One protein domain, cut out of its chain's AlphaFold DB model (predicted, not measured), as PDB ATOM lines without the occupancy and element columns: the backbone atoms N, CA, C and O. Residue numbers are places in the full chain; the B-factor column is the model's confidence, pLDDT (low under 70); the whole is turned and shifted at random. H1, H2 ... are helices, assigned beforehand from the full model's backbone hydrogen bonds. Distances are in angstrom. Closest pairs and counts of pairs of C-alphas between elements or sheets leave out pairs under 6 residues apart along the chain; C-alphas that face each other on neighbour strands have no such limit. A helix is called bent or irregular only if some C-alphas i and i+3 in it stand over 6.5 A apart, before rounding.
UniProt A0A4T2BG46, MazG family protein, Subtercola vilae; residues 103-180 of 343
ATOM      1  N   LEU A 103     148.896 427.919 414.664       96.50
ATOM      2  CA  LEU A 103     148.796 428.782 415.839       96.50
ATOM      3  C   LEU A 103     149.095 428.002 417.131       96.50
ATOM      4  O   LEU A 103     149.853 428.490 417.963       96.50
ATOM      5  N   ASP A 104     148.586 426.774 417.268       96.50
ATOM      6  CA  ASP A 104     148.881 425.904 418.420       96.50
ATOM      7  C   ASP A 104     150.370 425.517 418.474       96.50
ATOM      8  O   ASP A 104     150.970 425.499 419.550       96.50
ATOM      9  N   GLU A 105     150.989 425.253 417.315       97.44
ATOM     10  CA  GLU A 105     152.440 425.049 417.205       97.44
ATOM     11  C   GLU A 105     153.225 426.281 417.690       97.44
ATOM     12  O   GLU A 105     154.170 426.127 418.464       97.44
ATOM     13  N   LEU A 106     152.824 427.496 417.291       97.81
ATOM     14  CA  LEU A 106     153.489 428.739 417.698       97.81
ATOM     15  C   LEU A 106     153.330 429.019 419.202       97.81
ATOM     16  O   LEU A 106     154.317 429.309 419.874       97.81
ATOM     17  N   ILE A 107     152.127 428.838 419.757       97.69
ATOM     18  CA  ILE A 107     151.864 428.953 421.203       97.69
ATOM     19  C   ILE A 107     152.742 427.966 421.992       97.69
ATOM     20  O   ILE A 107     153.364 428.337 422.992       97.69
ATOM     21  N   ALA A 108     152.855 426.719 421.522       97.19
ATOM     22  CA  ALA A 108     153.715 425.712 422.140       97.19
ATOM     23  C   ALA A 108     155.215 426.061 422.044       97.19
ATOM     24  O   ALA A 108     155.973 425.734 422.962       97.19
ATOM     25  N   VAL A 109     155.650 426.747 420.978       98.00
ATOM     26  CA  VAL A 109     157.017 427.281 420.855       98.00
ATOM     27  C   VAL A 109     157.268 428.385 421.882       98.00
ATOM     28  O   VAL A 109     158.242 428.270 422.626       98.00
ATOM     29  N   THR A 110     156.395 429.393 422.007       97.69
ATOM     30  CA  THR A 110     156.551 430.483 422.993       97.69
ATOM     31  C   THR A 110     156.641 429.942 424.423       97.69
ATOM     32  O   THR A 110     157.610 430.220 425.136       97.69
ATOM     33  N   ALA A 111     155.709 429.067 424.813       96.50
ATOM     34  CA  ALA A 111     155.730 428.426 426.128       96.50
ATOM     35  C   ALA A 111     157.007 427.584 426.341       96.50
ATOM     36  O   ALA A 111     157.599 427.591 427.423       96.50
ATOM     37  N   ARG A 112     157.499 426.881 425.304       97.81
ATOM     38  CA  ARG A 112     158.750 426.110 425.391       97.81
ATOM     39  C   ARG A 112     159.990 427.002 425.492       97.81
ATOM     40  O   ARG A 112     160.933 426.593 426.174       97.81
ATOM     41  N   LEU A 113     160.009 428.170 424.851       98.25
ATOM     42  CA  LEU A 113     161.096 429.147 424.958       98.25
ATOM     43  C   LEU A 113     161.190 429.717 426.376       98.25
ATOM     44  O   LEU A 113     162.293 429.794 426.912       98.25
ATOM     45  N   ARG A 114     160.056 430.029 427.010       96.38
ATOM     46  CA  ARG A 114     160.007 430.635 428.353       96.38
ATOM     47  C   ARG A 114     160.099 429.638 429.515       96.38
ATOM     48  O   ARG A 114     160.458 430.021 430.628       96.38
ATOM     49  N   ALA A 115     159.812 428.356 429.278       95.31
ATOM     50  CA  ALA A 115     159.910 427.304 430.292       95.31
ATOM     51  C   ALA A 115     161.347 427.102 430.841       95.31
ATOM     52  O   ALA A 115     162.329 427.365 430.141       95.31
ATOM     53  N   PRO A 116     161.519 426.544 432.059       95.38
ATOM     54  CA  PRO A 116     162.835 426.195 432.601       95.38
ATOM     55  C   PRO A 116     163.647 425.292 431.657       95.38
ATOM     56  O   PRO A 116     163.191 424.226 431.245       95.38
ATOM     57  N   GLY A 117     164.868 425.714 431.312       95.25
ATOM     58  CA  GLY A 117     165.677 425.045 430.283       95.25
ATOM     59  C   GLY A 117     165.234 425.350 428.845       95.25
ATOM     60  O   GLY A 117     165.491 424.557 427.935       95.25
ATOM     61  N   GLY A 118     164.497 426.441 428.634       96.88
ATOM     62  CA  GLY A 118     164.342 427.142 427.360       96.88
ATOM     63  C   GLY A 118     165.421 428.212 427.171       96.88
ATOM     64  O   GLY A 118     166.575 428.016 427.558       96.88
ATOM     65  N   CYS A 119     165.047 429.332 426.565       97.69
ATOM     66  CA  CYS A 119     165.920 430.472 426.328       97.69
ATOM     67  C   CYS A 119     165.947 431.403 427.557       97.69
ATOM     68  O   CYS A 119     164.889 431.844 428.009       97.69
ATOM     69  N   PRO A 120     167.132 431.757 428.097       96.62
ATOM     70  CA  PRO A 120     167.224 432.685 429.224       96.62
ATOM     71  C   PRO A 120     166.650 434.073 428.921       96.62
ATOM     72  O   PRO A 120     166.031 434.667 429.794       96.62
ATOM     73  N   TRP A 121     166.814 434.573 427.689       97.56
ATOM     74  CA  TRP A 121     166.328 435.904 427.316       97.56
ATOM     75  C   TRP A 121     164.797 435.970 427.325       97.56
ATOM     76  O   TRP A 121     164.247 436.878 427.941       97.56
ATOM     77  N   ASP A 122     164.111 434.988 426.728       97.06
ATOM     78  CA  ASP A 122     162.642 434.928 426.709       97.06
ATOM     79  C   ASP A 122     162.054 434.738 428.121       97.06
ATOM     80  O   ASP A 122     161.019 435.314 428.469       97.06
ATOM     81  N   ALA A 123     162.735 433.958 428.967       95.31
ATOM     82  CA  ALA A 123     162.343 433.736 430.360       95.31
ATOM     83  C   ALA A 123     162.517 434.982 431.258       95.31
ATOM     84  O   ALA A 123     161.793 435.122 432.242       95.31
ATOM     85  N   GLU A 124     163.446 435.887 430.928       95.81
ATOM     86  CA  GLU A 124     163.680 437.150 431.651       95.81
ATOM     87  C   GLU A 124     162.750 438.301 431.212       95.81
ATOM     88  O   GLU A 124     162.740 439.353 431.857       95.81
ATOM     89  N   GLN A 125     161.955 438.134 430.146       97.12
ATOM     90  CA  GLN A 125     161.078 439.200 429.650       97.12
ATOM     91  C   GLN A 125     159.874 439.493 430.551       97.12
ATOM     92  O   GLN A 125     159.378 438.657 431.306       97.12
ATOM     93  N   THR A 126     159.374 440.720 430.411       95.88
ATOM     94  CA  THR A 126     158.211 441.272 431.109       95.88
ATOM     95  C   THR A 126     157.377 442.098 430.132       95.88
ATOM     96  O   THR A 126     157.897 442.569 429.120       95.88
ATOM     97  N   HIS A 127     156.111 442.375 430.459       96.31
ATOM     98  CA  HIS A 127     155.287 443.280 429.649       96.31
ATOM     99  C   HIS A 127     155.973 444.626 429.364       96.31
ATOM    100  O   HIS A 127     155.823 445.154 428.272       96.31
ATOM    101  N   SER A 128     156.724 445.185 430.319       94.06
ATOM    102  CA  SER A 128     157.369 446.496 430.177       94.06
ATOM    103  C   SER A 128     158.691 446.473 429.405       94.06
ATOM    104  O   SER A 128     159.058 447.510 428.856       94.06
ATOM    105  N   SER A 129     159.396 445.337 429.326       94.69
ATOM    106  CA  SER A 129     160.570 445.203 428.449       94.69
ATOM    107  C   SER A 129     160.174 444.981 426.985       94.69
ATOM    108  O   SER A 129     160.855 445.489 426.094       94.69
ATOM    109  N   LEU A 130     159.037 444.321 426.736       95.31
ATOM    110  CA  LEU A 130     158.523 444.044 425.390       95.31
ATOM    111  C   LEU A 130     157.897 445.252 424.677       95.31
ATOM    112  O   LEU A 130     157.901 445.283 423.452       95.31
ATOM    113  N   VAL A 131     157.444 446.289 425.404       91.88
ATOM    114  CA  VAL A 131     156.857 447.513 424.801       91.88
ATOM    115  C   VAL A 131     157.748 448.126 423.718       91.88
ATOM    116  O   VAL A 131     157.223 448.693 422.766       91.88
ATOM    117  N   ARG A 132     159.079 448.037 423.854       90.31
ATOM    118  CA  ARG A 132     159.995 448.541 422.824       90.31
ATOM    119  C   ARG A 132     159.835 447.754 421.520       90.31
ATOM    120  O   ARG A 132     159.544 448.365 420.504       90.31
ATOM    121  N   TYR A 133     159.995 446.436 421.587       91.19
ATOM    122  CA  TYR A 133     159.935 445.545 420.430       91.19
ATOM    123  C   TYR A 133     158.562 445.608 419.757       91.19
ATOM    124  O   TYR A 133     158.481 445.858 418.568       91.19
ATOM    125  N   LEU A 134     157.471 445.599 420.534       94.69
ATOM    126  CA  LEU A 134     156.119 445.815 420.005       94.69
ATOM    127  C   LEU A 134     155.963 447.138 419.224       94.69
ATOM    128  O   LEU A 134     155.149 447.192 418.309       94.69
ATOM    129  N   ILE A 135     156.695 448.205 419.569       90.69
ATOM    130  CA  ILE A 135     156.696 449.464 418.799       90.69
ATOM    131  C   ILE A 135     157.573 449.347 417.542       90.69
ATOM    132  O   ILE A 135     157.236 449.964 416.537       90.69
ATOM    133  N   GLU A 136     158.660 448.578 417.597       91.88
ATOM    134  CA  GLU A 136     159.571 448.334 416.472       91.88
ATOM    135  C   GLU A 136     158.859 447.483 415.394       91.88
ATOM    136  O   GLU A 136     158.556 448.042 414.340       91.88
ATOM    137  N   GLU A 137     158.380 446.265 415.679       96.69
ATOM    138  CA  GLU A 137     157.607 445.473 414.693       96.69
ATOM    139  C   GLU A 137     156.259 446.116 414.288       96.69
ATOM    140  O   GLU A 137     155.777 445.901 413.180       96.69
ATOM    141  N   SER A 138     155.647 446.982 415.114       95.00
ATOM    142  CA  SER A 138     154.477 447.771 414.659       95.00
ATOM    143  C   SER A 138     154.826 448.821 413.598       95.00
ATOM    144  O   SER A 138     153.926 449.284 412.900       95.00
ATOM    145  N   HIS A 139     156.089 449.245 413.509       93.38
ATOM    146  CA  HIS A 139     156.576 450.160 412.480       93.38
ATOM    147  C   HIS A 139     157.174 449.411 411.287       93.38
ATOM    148  O   HIS A 139     156.923 449.820 410.158       93.38
ATOM    149  N   GLU A 140     157.867 448.294 411.506       95.25
ATOM    150  CA  GLU A 140     158.381 447.452 410.418       95.25
ATOM    151  C   GLU A 140     157.202 446.822 409.626       95.25
ATOM    152  O   GLU A 140     157.188 446.890 408.396       95.25
ATOM    153  N   LEU A 141     156.087 446.465 410.291       97.75
ATOM    154  CA  LEU A 141     154.801 446.156 409.636       97.75
ATOM    155  C   LEU A 141     154.214 447.315 408.807       97.75
ATOM    156  O   LEU A 141     153.575 447.067 407.784       97.75
ATOM    157  N   VAL A 142     154.391 448.576 409.217       95.06
ATOM    158  CA  VAL A 142     153.925 449.734 408.428       95.06
ATOM    159  C   VAL A 142     154.785 449.905 407.180       95.06
ATOM    160  O   VAL A 142     154.232 449.995 406.086       95.06
ATOM    161  N   ASP A 143     156.112 449.849 407.314       94.94
ATOM    162  CA  ASP A 143     157.040 449.928 406.181       94.94
ATOM    163  C   ASP A 143     156.781 448.787 405.170       94.94
ATOM    164  O   ASP A 143     156.796 449.014 403.952       94.94
ATOM    165  N   ALA A 144     156.450 447.580 405.654       96.75
ATOM    166  CA  ALA A 144     156.069 446.434 404.828       96.75
ATOM    167  C   ALA A 144     154.704 446.593 404.128       96.75
ATOM    168  O   ALA A 144     154.554 446.157 402.985       96.75
ATOM    169  N   ILE A 145     153.719 447.245 404.759       96.50
ATOM    170  CA  ILE A 145     152.424 447.576 404.133       96.50
ATOM    171  C   ILE A 145     152.576 448.682 403.075       96.50
ATOM    172  O   ILE A 145     151.967 448.593 402.008       96.50
ATOM    173  N   GLU A 146     153.365 449.721 403.355       93.50
ATOM    174  CA  GLU A 146     153.526 450.884 402.472       93.50
ATOM    175  C   GLU A 146     154.472 450.622 401.288       93.50
ATOM    176  O   GLU A 146     154.301 451.212 400.218       93.50
ATOM    177  N   SER A 147     155.482 449.759 401.460       94.69
ATOM    178  CA  SER A 147     156.574 449.609 400.483       94.69
ATOM    179  C   SER A 147     157.148 448.197 400.308       94.69
ATOM    180  O   SER A 147     157.976 447.994 399.413       94.69
ATOM    181  N   GLY A 148     156.726 447.233 401.128       93.38
ATOM    182  CA  GLY A 148     157.294 445.889 401.169       93.38
ATOM    183  C   GLY A 148     156.821 444.943 400.064       93.38
ATOM    184  O   GLY A 148     155.950 445.233 399.238       93.38
ATOM    185  N   SER A 149     157.420 443.758 400.065       98.19
ATOM    186  CA  SER A 149     156.960 442.593 399.320       98.19
ATOM    187  C   SER A 149     155.886 441.816 400.093       98.19
ATOM    188  O   SER A 149     155.600 442.062 401.266       98.19
ATOM    189  N   ARG A 150     155.291 440.819 399.428       97.81
ATOM    190  CA  ARG A 150     154.368 439.867 400.065       97.81
ATOM    191  C   ARG A 150     155.059 439.072 401.178       97.81
ATOM    192  O   ARG A 150     154.397 438.649 402.121       97.81
ATOM    193  N   GLU A 151     156.347 438.803 401.010       98.38
ATOM    194  CA  GLU A 151     157.143 437.999 401.925       98.38
ATOM    195  C   GLU A 151     157.445 438.800 403.196       98.38
ATOM    196  O   GLU A 151     157.137 438.304 404.275       98.38
ATOM    197  N   ASP A 152     157.870 440.061 403.061       97.75
ATOM    198  CA  ASP A 152     158.078 440.977 404.195       97.75
ATOM    199  C   ASP A 152     156.768 441.152 404.991       97.75
ATOM    200  O   ASP A 152     156.723 440.928 406.196       97.75
ATOM    201  N   LEU A 153     155.641 441.403 404.308       98.12
ATOM    202  CA  LEU A 153     154.323 441.519 404.951       98.12
ATOM    203  C   LEU A 153     153.894 440.252 405.725       98.12
ATOM    204  O   LEU A 153     153.081 440.342 406.643       98.12
ATOM    205  N   LEU A 154     154.400 439.066 405.370       98.19
ATOM    206  CA  LEU A 154     154.134 437.826 406.110       98.19
ATOM    207  C   LEU A 154     155.063 437.630 407.314       98.19
ATOM    208  O   LEU A 154     154.655 436.950 408.256       98.19
ATOM    209  N   GLU A 155     156.268 438.197 407.275       98.19
ATOM    210  CA  GLU A 155     157.232 438.213 408.379       98.19
ATOM    211  C   GLU A 155     156.710 439.145 409.486       98.19
ATOM    212  O   GLU A 155     156.363 438.681 410.572       98.19
ATOM    213  N   GLU A 156     156.430 440.407 409.152       98.31
ATOM    214  CA  GLU A 156     155.971 441.429 410.106       98.31
ATOM    215  C   GLU A 156     154.599 441.127 410.743       98.31
ATOM    216  O   GLU A 156     154.373 441.351 411.938       98.31
ATOM    217  N   LEU A 157     153.654 440.563 409.976       98.44
ATOM    218  CA  LEU A 157     152.385 440.068 410.536       98.44
ATOM    219  C   LEU A 157     152.600 438.875 411.482       98.44
ATOM    220  O   LEU A 157     151.784 438.653 412.382       98.44
ATOM    221  N   GLY A 158     153.668 438.103 411.272       98.19
ATOM    222  CA  GLY A 158     154.101 437.018 412.141       98.19
ATOM    223  C   GLY A 158     154.665 437.528 413.463       98.19
ATOM    224  O   GLY A 158     154.257 437.034 414.515       98.19
ATOM    225  N   ASP A 159     155.521 438.548 413.436       98.38
ATOM    226  CA  ASP A 159     156.160 439.072 414.647       98.38
ATOM    227  C   ASP A 159     155.222 439.946 415.493       98.38
ATOM    228  O   ASP A 159     155.156 439.770 416.714       98.38
ATOM    229  N   VAL A 160     154.344 440.754 414.884       98.25
ATOM    230  CA  VAL A 160     153.251 441.417 415.628       98.25
ATOM    231  C   VAL A 160     152.293 440.388 416.261       98.25
ATOM    232  O   VAL A 160     151.821 440.589 417.385       98.25
ATOM    233  N   LEU A 161     152.038 439.247 415.606       98.25
ATOM    234  CA  LEU A 161     151.292 438.130 416.205       98.25
ATOM    235  C   LEU A 161     152.082 437.457 417.344       98.25
ATOM    236  O   LEU A 161     151.499 437.141 418.385       98.25
ATOM    237  N   TYR A 162     153.393 437.263 417.184       98.25
ATOM    238  CA  TYR A 162     154.259 436.684 418.212       98.25
ATOM    239  C   TYR A 162     154.288 437.550 419.474       98.25
ATOM    240  O   TYR A 162     154.120 437.009 420.568       98.25
ATOM    241  N   GLN A 163     154.363 438.880 419.349       98.12
ATOM    242  CA  GLN A 163     154.246 439.807 420.483       98.12
ATOM    243  C   GLN A 163     152.928 439.606 421.258       98.12
ATOM    244  O   GLN A 163     152.933 439.530 422.490       98.12
ATOM    245  N   VAL A 164     151.789 439.441 420.568       98.12
ATOM    246  CA  VAL A 164     150.488 439.171 421.219       98.12
ATOM    247  C   VAL A 164     150.492 437.826 421.960       98.12
ATOM    248  O   VAL A 164     150.016 437.754 423.096       98.12
ATOM    249  N   ILE A 165     151.059 436.773 421.363       98.38
ATOM    250  CA  ILE A 165     151.179 435.446 421.994       98.38
ATOM    251  C   ILE A 165     152.124 435.497 423.203       98.38
ATOM    252  O   ILE A 165     151.812 434.925 424.247       98.38
ATOM    253  N   PHE A 166     153.238 436.225 423.114       98.31
ATOM    254  CA  PHE A 166     154.200 436.392 424.204       98.31
ATOM    255  C   PHE A 166     153.579 437.140 425.388       98.31
ATOM    256  O   PHE A 166     153.705 436.705 426.533       98.31
ATOM    257  N   HIS A 167     152.850 438.230 425.133       98.31
ATOM    258  CA  HIS A 167     152.093 438.923 426.176       98.31
ATOM    259  C   HIS A 167     151.019 438.015 426.809       98.31
ATOM    260  O   HIS A 167     150.838 438.050 428.024       98.31
ATOM    261  N   ALA A 168     150.351 437.153 426.043       98.12
ATOM    262  CA  ALA A 168     149.395 436.199 426.604       98.12
ATOM    263  C   ALA A 168     150.064 435.101 427.466       98.12
ATOM    264  O   ALA A 168     149.589 434.802 428.561       98.12
ATOM    265  N   ASP A 169     151.197 434.542 427.032       97.81
ATOM    266  CA  ASP A 169     151.959 433.544 427.802       97.81
ATOM    267  C   ASP A 169     152.640 434.151 429.051       97.81
ATOM    268  O   ASP A 169     152.849 433.470 430.062       97.81
ATOM    269  N   LEU A 170     152.946 435.453 429.030       97.06
ATOM    270  CA  LEU A 170     153.330 436.221 430.218       97.06
ATOM    271  C   LEU A 170     152.197 436.266 431.249       97.06
ATOM    272  O   LEU A 170     152.439 435.939 432.411       97.06
ATOM    273  N   ALA A 171     150.979 436.613 430.832       97.38
ATOM    274  CA  ALA A 171     149.828 436.747 431.725       97.38
ATOM    275  C   ALA A 171     149.355 435.406 432.316       97.38
ATOM    276  O   ALA A 171     148.972 435.346 433.489       97.38
ATOM    277  N   ALA A 172     149.460 434.320 431.545       96.19
ATOM    278  CA  ALA A 172     149.144 432.964 431.998       96.19
ATOM    279  C   ALA A 172     150.079 432.481 433.126       96.19
ATOM    280  O   ALA A 172     149.674 431.700 433.989       96.19
ATOM    281  N   HIS A 173     151.325 432.971 433.143       93.69
ATOM    282  CA  HIS A 173     152.366 432.562 434.090       93.69
ATOM    283  C   HIS A 173     152.685 433.611 435.176       93.69
ATOM    284  O   HIS A 173     153.421 433.306 436.119       93.69
ATOM    285  N   THR A 174     152.125 434.822 435.094       92.69
ATOM    286  CA  THR A 174     152.342 435.902 436.071       92.69
ATOM    287  C   THR A 174     151.260 435.913 437.151       92.69
ATOM    288  O   THR A 174     150.056 435.962 436.888       92.69
ATOM    289  N   ALA A 175     151.693 435.885 438.414       91.69
ATOM    290  CA  ALA A 175     150.807 435.794 439.569       91.69
ATOM    291  C   ALA A 175     149.936 437.056 439.741       91.69
ATOM    292  O   ALA A 175     150.383 438.058 440.298       91.69
ATOM    293  N   GLY A 176     148.673 436.963 439.317       91.38
ATOM    294  CA  GLY A 176     147.662 438.018 439.447       91.38
ATOM    295  C   GLY A 176     147.147 438.591 438.124       91.38
ATOM    296  O   GLY A 176     146.224 439.398 438.164       91.38
ATOM    297  N   GLU A 177     147.705 438.176 436.981       91.31
ATOM    298  CA  GLU A 177     147.215 438.563 435.648       91.31
ATOM    299  C   GLU A 177     146.185 437.538 435.147       91.31
ATOM    300  O   GLU A 177     145.020 437.887 434.954       91.31
ATOM    301  N   SER A 178     146.543 436.247 435.122       90.69
ATOM    302  CA  SER A 178     145.599 435.114 435.053       90.69
ATOM    303  C   SER A 178     144.620 435.134 433.866       90.69
ATOM    304  O   SER A 178     143.424 434.903 434.036       90.69
ATOM    305  N   PHE A 179     145.147 435.383 432.668       97.38
ATOM    306  CA  PHE A 179     144.460 435.171 431.391       97.38
ATOM    307  C   PHE A 179     145.445 434.599 430.362       97.38
ATOM    308  O   PHE A 179     146.653 434.777 430.520       97.38
ATOM    309  N   ASP A 180     144.951 433.942 429.311       96.62
ATOM    310  CA  ASP A 180     145.782 433.428 428.211       96.62
ATOM    311  C   ASP A 180     145.342 433.927 426.812       96.62
ATOM    312  O   ASP A 180     144.561 434.872 426.659       96.62
TER     313      ASP A 180
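What this domain is: This is residues 103 to 180 of the 343 residues of the protein "MazG family protein" of Subtercola vilae (UniProt A0A4T2BG46). The model is a long helical hairpin, H3 and H4 side by side, with a shorter helix, H1, set crosswise on H4 on the side away from H3, near the end of the hairpin that is opposite its turn. H4 is thus between H3 and H1, the tiny helix H2 is in the connection that brings the chain from H1 round to the start of H3, and the tail after H4, residues 174 to 180, folds back beyond the end of that helix. The printed part has 78 residues with four named helices, in the order H1, H2, H3, H4 along the chain, and no named strand; the class is all helix. It is only just compact, close to loose, with a radius of gyration of the C-alphas of 13.6 A, and its outline is elongated, with spans of 41 by 25 by 23 A.

How they stand to each other: The longest helix is H4, residues 150 to 173. H3, residues 127 to 147, touches H4, with 19 pairs of C-alphas within 8 A. The closest C-alphas of the two are those of Leu 141 and Glu 156, 4.9 A apart. H3 and H4 form a helical hairpin: their lines stand at a shallow tilt of 17 degrees and they run opposite ways, with centres 10.3 A apart. H1, residues 103 to 114, touches H4 too, with 6 pairs of C-alphas within 8 A. H1 touches H4 with residues 106 to 111 alone, and H4 touches H1 with residues 162 to 169 alone. Its closest C-alphas are those of Thr 110 and Phe 166, 6.5 A apart. H1 and H4 run the same way at a steep tilt of 58 degrees, and their centres are 10.9 A apart. H2, residues 120 to 124, touches H1 only at the corner by their link, through residues 113 to 114 of H1 alone. The closest C-alphas there are those of Arg 114 and Ala 123, 4.4 A apart. H1 and H3 are apart, as are H2 and H4, and H2 and H3. In H1, H2 and H4 every pair of O i and N i+4 is within hydrogen-bond range, while in H3 it is 14 of 17.

Where its parts are: H4 runs from Arg 150, whose C-alpha is at (154.368, 439.867, 400.065), to His 173, whose C-alpha is at (152.366, 432.562, 434.090), a length of 34.9 A over 24 residues. H3 has 21 residues, His 127 to Ser 147, and measures 29.9 A from first to last C-alpha. It is only just irregular: C-alphas 129 and 132 are 6.6 A apart, and its line is a rough one. H1 begins at Leu 103, C-alpha at (148.796, 428.782, 415.839), and ends at Arg 114, 16.9 A away between C-alphas. H2, Pro 120 to Glu 124, has 5 residues and measures 6.2 A from first to last C-alpha.

The domain as a whole: The two C-alphas farthest apart are those of Ser 147, the last residue of H3, and Ala 175, in the stretch after H4, at 41.9 A. The C-alphas of the first and last printed residues, Leu 103 and Asp 180, are 13.6 A apart. The printed part has no cut. The links from H1 to H2, with 5 residues, from H2 to H3, with 2, and from H3 to H4, with 2, are each tight. The mean pLDDT of the printed part is 96.1, and no printed residue is under 70.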